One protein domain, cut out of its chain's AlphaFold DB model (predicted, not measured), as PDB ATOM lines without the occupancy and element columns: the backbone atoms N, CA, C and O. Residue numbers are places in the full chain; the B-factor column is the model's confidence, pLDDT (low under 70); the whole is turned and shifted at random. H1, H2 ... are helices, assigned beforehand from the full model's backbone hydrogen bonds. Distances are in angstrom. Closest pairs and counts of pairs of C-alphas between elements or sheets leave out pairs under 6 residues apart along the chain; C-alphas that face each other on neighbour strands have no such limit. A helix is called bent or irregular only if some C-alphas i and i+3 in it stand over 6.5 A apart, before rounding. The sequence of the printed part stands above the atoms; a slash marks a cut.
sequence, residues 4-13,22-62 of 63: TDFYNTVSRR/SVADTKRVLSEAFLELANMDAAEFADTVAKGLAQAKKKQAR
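AT A GLANCE: This is residues 4 to 13 and 22 to 62 of the 63 residues of an uncharacterized protein of Fuerstia marisgermanicae (UniProt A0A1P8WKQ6). Two long helices, H3 and H2, meet near their ends at a tight turn and make an open V, and the short helix H1 packs steeply on the free end of the H2 arm. The far part of the H3 arm, residues 50 to 62, sticks out with nothing packed on it. You will find 51 printed residues with three named helices, H1, H2 and H3 in chain order, and no named strand; the class is all helix. The whole is loose, with a radius of gyration of the C-alphas of 12.6 A, and its outline is flat, spanning 32 by 31 by 14 A.

IN THESE COORDINATES: Begin with the longest helix, H3, residues 42 to 60. Find C-alpha 42 at (-11.268, 26.999, -0.053); from there the helix runs 26.8 A to C-alpha 60 at (-27.058, 18.681, -20.034). Go back along the chain to H2, residues 23 to 39, which is 24.8 A from its first to its last C-alpha. It begins with C-alpha 23 at (-13.795, 1.151, -14.653). Look last at H1, residues 4 to 11, the 8 residues that open the printed part. None of the three helices is bent.

HOW THE PARTS SIT: Look first where H2 ends and H3 begins: H3 is close to H2 but not clearly touching it, with 2 pairs of C-alphas within 8 A. Their closest C-alphas are those of Leu 37 and Phe 45, 6.1 A apart. The two helices run opposite ways at a steep tilt of 40 degrees, and their centres are 16.5 A apart. Now go to residues 23 to 30, the part of H2 that alone touches H1. The closest C-alphas here are those of Ser 11 and Val 23, 5.3 A apart. H1 and H2 run opposite ways at a steep tilt of 69 degrees, only just short of about perpendicular. H1 and H3 are apart. In H1, H2 and H3, each O i to N i+4 pair is within hydrogen-bond range.

THE WHOLE: The two C-alphas farthest apart are those of Ser 22 and Ala 43, at 33.0 A. Residues 50 to 62, of which 50 to 60 belong to H3, stand free; the body without them spans 32 by 14 by 13 A. Between Arg 13 and Ser 22 you meet a cut: residues 14 to 21 are not printed, and the C-alphas on its two sides are 11.0 A apart. The link from H1 to H2 runs across this cut, while the link from H2 to H3, 2 residues, is tight. The mean pLDDT of the printed part of this model is 91.9, and no printed residue is under 70.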
ATOM      1  N   THR A   4     -17.865   5.107  -4.147       86.06
ATOM      2  CA  THR A   4     -17.784   3.996  -5.104       86.06
ATOM      3  C   THR A   4     -18.931   4.000  -6.117       86.06
ATOM      4  O   THR A   4     -18.706   3.729  -7.294       86.06
ATOM      5  N   ASP A   5     -20.149   4.336  -5.688       88.19
ATOM      6  CA  ASP A   5     -21.316   4.422  -6.574       88.19
ATOM      7  C   ASP A   5     -21.175   5.594  -7.555       88.19
ATOM      8  O   ASP A   5     -21.549   5.476  -8.723       88.19
ATOM      9  N   PHE A   6     -20.582   6.705  -7.101       89.56
ATOM     10  CA  PHE A   6     -20.228   7.836  -7.956       89.56
ATOM     11  C   PHE A   6     -19.241   7.408  -9.043       89.56
ATOM     12  O   PHE A   6     -19.521   7.597 -10.227       89.56
ATOM     13  N   TYR A   7     -18.146   6.744  -8.665       89.00
ATOM     14  CA  TYR A   7     -17.154   6.247  -9.621       89.00
ATOM     15  C   TYR A   7     -17.755   5.293 -10.653       89.00
ATOM     16  O   TYR A   7     -17.511   5.444 -11.847       89.00
ATOM     17  N   ASN A   8     -18.584   4.347 -10.208       88.69
ATOM     18  CA  ASN A   8     -19.249   3.400 -11.101       88.69
ATOM     19  C   ASN A   8     -20.275   4.086 -12.023       88.69
ATOM     20  O   ASN A   8     -20.515   3.634 -13.140       88.69
ATOM     21  N   THR A   9     -20.907   5.173 -11.573       90.12
ATOM     22  CA  THR A   9     -21.839   5.950 -12.404       90.12
ATOM     23  C   THR A   9     -21.093   6.721 -13.486       90.12
ATOM     24  O   THR A   9     -21.538   6.748 -14.634       90.12
ATOM     25  N   VAL A  10     -19.954   7.323 -13.137       90.06
ATOM     26  CA  VAL A  10     -19.098   8.024 -14.099       90.06
ATOM     27  C   VAL A  10     -18.525   7.036 -15.112       90.06
ATOM     28  O   VAL A  10     -18.630   7.294 -16.305       90.06
ATOM     29  N   SER A  11     -18.038   5.868 -14.681       87.81
ATOM     30  CA  SER A  11     -17.438   4.879 -15.591       87.81
ATOM     31  C   SER A  11     -18.399   4.377 -16.673       87.81
ATOM     32  O   SER A  11     -17.968   3.974 -17.738       87.81
ATOM     33  N   ARG A  12     -19.715   4.426 -16.434       87.50
ATOM     34  CA  ARG A  12     -20.738   4.065 -17.434       87.50
ATOM     35  C   ARG A  12     -21.018   5.165 -18.465       87.50
ATOM     36  O   ARG A  12     -21.811   4.949 -19.373       87.50
ATOM     37  N   ARG A  13     -20.463   6.365 -18.279       86.50
ATOM     38  CA  ARG A  13     -20.744   7.571 -19.080       86.50
ATOM     39  C   ARG A  13     -19.504   8.163 -19.753       86.50
ATOM     40  O   ARG A  13     -19.634   9.155 -20.464       86.50
ATOM     41  N   SER A  22     -11.666   1.937 -19.020       87.75
ATOM     42  CA  SER A  22     -12.004   0.903 -18.046       87.75
ATOM     43  C   SER A  22     -12.527   1.511 -16.734       87.75
ATOM     44  O   SER A  22     -12.189   2.632 -16.338       87.75
ATOM     45  N   VAL A  23     -13.320   0.738 -15.986       86.56
ATOM     46  CA  VAL A  23     -13.795   1.151 -14.653       86.56
ATOM     47  C   VAL A  23     -12.622   1.430 -13.705       86.56
ATOM     48  O   VAL A  23     -12.701   2.335 -12.873       86.56
ATOM     49  N   ALA A  24     -11.531   0.667 -13.825       88.56
ATOM     50  CA  ALA A  24     -10.334   0.850 -13.010       88.56
ATOM     51  C   ALA A  24      -9.641   2.184 -13.321       88.56
ATOM     52  O   ALA A  24      -9.291   2.918 -12.398       88.56
ATOM     53  N   ASP A  25      -9.516   2.535 -14.598       89.81
ATOM     54  CA  ASP A  25      -8.872   3.783 -15.009       89.81
ATOM     55  C   ASP A  25      -9.745   4.994 -14.691       89.81
ATOM     56  O   ASP A  25      -9.242   5.995 -14.187       89.81
ATOM     57  N   THR A  26     -11.069   4.873 -14.838       90.50
ATOM     58  CA  THR A  26     -12.008   5.912 -14.385       90.50
ATOM     59  C   THR A  26     -11.824   6.217 -12.898       90.50
ATOM     60  O   THR A  26     -11.775   7.379 -12.497       90.50
ATOM     61  N   LYS A  27     -11.704   5.178 -12.060       90.56
ATOM     62  CA  LYS A  27     -11.489   5.337 -10.614       90.56
ATOM     63  C   LYS A  27     -10.170   6.040 -10.310       90.56
ATOM     64  O   LYS A  27     -10.156   6.913  -9.449       90.56
ATOM     65  N   ARG A  28      -9.092   5.692 -11.022       91.25
ATOM     66  CA  ARG A  28      -7.783   6.350 -10.876       91.25
ATOM     67  C   ARG A  28      -7.866   7.833 -11.222       91.25
ATOM     68  O   ARG A  28      -7.514   8.656 -10.391       91.25
ATOM     69  N   VAL A  29      -8.421   8.174 -12.386       91.94
ATOM     70  CA  VAL A  29      -8.558   9.574 -12.829       91.94
ATOM     71  C   VAL A  29      -9.382  10.398 -11.839       91.94
ATOM     72  O   VAL A  29      -9.005  11.513 -11.497       91.94
ATOM     73  N   LEU A  30     -10.495   9.851 -11.340       92.56
ATOM     74  CA  LEU A  30     -11.315  10.551 -10.351       92.56
ATOM     75  C   LEU A  30     -10.602  10.702  -9.003       92.56
ATOM     76  O   LEU A  30     -10.804  11.713  -8.338       92.56
ATOM     77  N   SER A  31      -9.779   9.731  -8.602       92.88
ATOM     78  CA  SER A  31      -8.950   9.843  -7.399       92.88
ATOM     79  C   SER A  31      -7.957  10.999  -7.517       92.88
ATOM     80  O   SER A  31      -7.925  11.846  -6.631       92.88
ATOM     81  N   GLU A  32      -7.216  11.082  -8.625       96.00
ATOM     82  CA  GLU A  32      -6.276  12.186  -8.882       96.00
ATOM     83  C   GLU A  32      -6.991  13.543  -8.927       96.00
ATOM     84  O   GLU A  32      -6.530  14.510  -8.332       96.00
ATOM     85  N   ALA A  33      -8.176  13.611  -9.543       93.81
ATOM     86  CA  ALA A  33      -8.968  14.839  -9.564       93.81
ATOM     87  C   ALA A  33      -9.376  15.303  -8.154       93.81
ATOM     88  O   ALA A  33      -9.356  16.498  -7.869       93.81
ATOM     89  N   PHE A  34      -9.742  14.380  -7.257       93.56
ATOM     90  CA  PHE A  34     -10.055  14.733  -5.870       93.56
ATOM     91  C   PHE A  34      -8.815  15.105  -5.052       93.56
ATOM     92  O   PHE A  34      -8.934  15.959  -4.178       93.56
ATOM     93  N   LEU A  35      -7.653  14.507  -5.329       95.94
ATOM     94  CA  LEU A  35      -6.387  14.917  -4.716       95.94
ATOM     95  C   LEU A  35      -6.023  16.347  -5.115       95.94
ATOM     96  O   LEU A  35      -5.694  17.152  -4.251       95.94
ATOM     97  N   GLU A  36      -6.170  16.685  -6.395       95.94
ATOM     98  CA  GLU A  36      -5.919  18.041  -6.880       95.94
ATOM     99  C   GLU A  36      -6.869  19.053  -6.229       95.94
ATOM    100  O   GLU A  36      -6.434  20.076  -5.711       95.94
ATOM    101  N   LEU A  37      -8.163  18.726  -6.153       94.00
ATOM    102  CA  LEU A  37      -9.143  19.557  -5.447       94.00
ATOM    103  C   LEU A  37      -8.821  19.721  -3.954       94.00
ATOM    104  O   LEU A  37      -9.142  20.759  -3.382       94.00
ATOM    105  N   ALA A  38      -8.218  18.716  -3.316       94.69
ATOM    106  CA  ALA A  38      -7.833  18.775  -1.907       94.69
ATOM    107  C   ALA A  38      -6.581  19.633  -1.657       94.69
ATOM    108  O   ALA A  38      -6.374  20.073  -0.528       94.69
ATOM    109  N   ASN A  39      -5.769  19.876  -2.690       96.25
ATOM    110  CA  ASN A  39      -4.590  20.740  -2.616       96.25
ATOM    111  C   ASN A  39      -4.925  22.233  -2.786       96.25
ATOM    112  O   ASN A  39      -4.072  23.076  -2.516       96.25
ATOM    113  N   MET A  40      -6.143  22.563  -3.224       95.50
ATOM    114  CA  MET A  40      -6.602  23.941  -3.410       95.50
ATOM    115  C   MET A  40      -7.011  24.588  -2.084       95.50
ATOM    116  O   MET A  40      -7.499  23.922  -1.165       95.50
ATOM    117  N   ASP A  41      -6.896  25.915  -2.006       96.69
ATOM    118  CA  ASP A  41      -7.554  26.657  -0.933       96.69
ATOM    119  C   ASP A  41      -9.085  26.674  -1.112       96.69
ATOM    120  O   ASP A  41      -9.633  26.339  -2.164       96.69
ATOM    121  N   ALA A  42      -9.808  27.059  -0.059       95.00
ATOM    122  CA  ALA A  42     -11.268  26.999  -0.053       95.00
ATOM    123  C   ALA A  42     -11.930  27.887  -1.125       95.00
ATOM    124  O   ALA A  42     -12.998  27.532  -1.633       95.00
ATOM    125  N   ALA A  43     -11.330  29.034  -1.458       96.19
ATOM    126  CA  ALA A  43     -11.876  29.951  -2.453       96.19
ATOM    127  C   ALA A  43     -11.656  29.403  -3.867       96.19
ATOM    128  O   ALA A  43     -12.590  29.376  -4.671       96.19
ATOM    129  N   GLU A  44     -10.452  28.906  -4.144       96.19
ATOM    130  CA  GLU A  44     -10.101  28.283  -5.418       96.19
ATOM    131  C   GLU A  44     -10.900  26.997  -5.667       96.19
ATOM    132  O   GLU A  44     -11.437  26.794  -6.763       96.19
ATOM    133  N   PHE A  45     -11.072  26.165  -4.637       96.06
ATOM    134  CA  PHE A  45     -11.925  24.981  -4.693       96.06
ATOM    135  C   PHE A  45     -13.366  25.350  -5.072       96.06
ATOM    136  O   PHE A  45     -13.945  24.767  -5.994       96.06
ATOM    137  N   ALA A  46     -13.954  26.331  -4.378       96.12
ATOM    138  CA  ALA A  46     -15.335  26.740  -4.611       96.12
ATOM    139  C   ALA A  46     -15.538  27.283  -6.036       96.12
ATOM    140  O   ALA A  46     -16.508  26.908  -6.702       96.12
ATOM    141  N   ASP A  47     -14.616  28.114  -6.524       97.19
ATOM    142  CA  ASP A  47     -14.657  28.660  -7.882       97.19
ATOM    143  C   ASP A  47     -14.489  27.561  -8.948       97.19
ATOM    144  O   ASP A  47     -15.273  27.479  -9.900       97.19
ATOM    145  N   THR A  48     -13.533  26.648  -8.756       96.69
ATOM    146  CA  THR A  48     -13.275  25.527  -9.672       96.69
ATOM    147  C   THR A  48     -14.484  24.600  -9.781       96.69
ATOM    148  O   THR A  48     -14.938  24.286 -10.889       96.69
ATOM    149  N   VAL A  49     -15.071  24.203  -8.648       95.62
ATOM    150  CA  VAL A  49     -16.274  23.356  -8.629       95.62
ATOM    151  C   VAL A  49     -17.466  24.085  -9.255       95.62
ATOM    152  O   VAL A  49     -18.196  23.489 -10.055       95.62
ATOM    153  N   ALA A  50     -17.659  25.377  -8.968       96.44
ATOM    154  CA  ALA A  50     -18.735  26.171  -9.559       96.44
ATOM    155  C   ALA A  50     -18.623  26.242 -11.091       96.44
ATOM    156  O   ALA A  50     -19.609  26.007 -11.803       96.44
ATOM    157  N   LYS A  51     -17.417  26.493 -11.615       96.25
ATOM    158  CA  LYS A  51     -17.133  26.489 -13.058       96.25
ATOM    159  C   LYS A  51     -17.380  25.116 -13.679       96.25
ATOM    160  O   LYS A  51     -18.044  25.030 -14.718       96.25
ATOM    161  N   GLY A  52     -16.921  24.044 -13.032       94.19
ATOM    162  CA  GLY A  52     -17.163  22.665 -13.468       94.19
ATOM    163  C   GLY A  52     -18.656  22.340 -13.581       94.19
ATOM    164  O   GLY A  52     -19.117  21.834 -14.609       94.19
ATOM    165  N   LEU A  53     -19.448  22.715 -12.572       95.31
ATOM    166  CA  LEU A  53     -20.903  22.535 -12.576       95.31
ATOM    167  C   LEU A  53     -21.597  23.371 -13.657       95.31
ATOM    168  O   LEU A  53     -22.520  22.880 -14.311       95.31
ATOM    169  N   ALA A  54     -21.163  24.612 -13.883       96.12
ATOM    170  CA  ALA A  54     -21.711  25.455 -14.943       96.12
ATOM    171  C   ALA A  54     -21.497  24.830 -16.333       96.12
ATOM    172  O   ALA A  54     -22.416  24.824 -17.155       96.12
ATOM    173  N   GLN A  55     -20.321  24.248 -16.587       94.06
ATOM    174  CA  GLN A  55     -20.048  23.514 -17.829       94.06
ATOM    175  C   GLN A  55     -20.906  22.248 -17.948       94.06
ATOM    176  O   GLN A  55     -21.498  21.999 -19.000       94.06
ATOM    177  N   ALA A  56     -21.050  21.478 -16.865       92.12
ATOM    178  CA  ALA A  56     -21.890  20.281 -16.857       92.12
ATOM    179  C   ALA A  56     -23.365  20.601 -17.159       92.12
ATOM    180  O   ALA A  56     -23.986  19.914 -17.973       92.12
ATOM    181  N   LYS A  57     -23.912  21.682 -16.584       92.06
ATOM    182  CA  LYS A  57     -25.277  22.158 -16.877       92.06
ATOM    183  C   LYS A  57     -25.447  22.548 -18.344       92.06
ATOM    184  O   LYS A  57     -26.450  22.194 -18.955       92.06
ATOM    185  N   LYS A  58     -24.457  23.226 -18.940       92.62
ATOM    186  CA  LYS A  58     -24.471  23.545 -20.379       92.62
ATOM    187  C   LYS A  58     -24.482  22.285 -21.244       92.62
ATOM    188  O   LYS A  58     -25.170  22.266 -22.257       92.62
ATOM    189  N   LYS A  59     -23.737  21.242 -20.856       87.19
ATOM    190  CA  LYS A  59     -23.749  19.946 -21.550       87.19
ATOM    191  C   LYS A  59     -25.116  19.268 -21.440       87.19
ATOM    192  O   LYS A  59     -25.628  18.832 -22.460       87.19
ATOM    193  N   GLN A  60     -25.713  19.237 -20.247       85.38
ATOM    194  CA  GLN A  60     -27.058  18.681 -20.034       85.38
ATOM    195  C   GLN A  60     -28.138  19.406 -20.840       85.38
ATOM    196  O   GLN A  60     -29.042  18.770 -21.350       85.38
ATOM    197  N   ALA A  61     -28.040  20.728 -20.990       83.12
ATOM    198  CA  ALA A  61     -28.993  21.492 -21.796       83.12
ATOM    199  C   ALA A  61     -28.886  21.217 -23.312       83.12
ATOM    200  O   ALA A  61     -29.743  21.660 -24.070       83.12
ATOM    201  N   ARG A  62     -27.817  20.548 -23.764       72.94
ATOM    202  CA  ARG A  62     -27.560  20.213 -25.175       72.94
ATOM    203  C   ARG A  62     -27.794  18.733 -25.502       72.94
ATOM    204  O   ARG A  62     -27.681  18.377 -26.670       72.94
TER     205      ARG A  62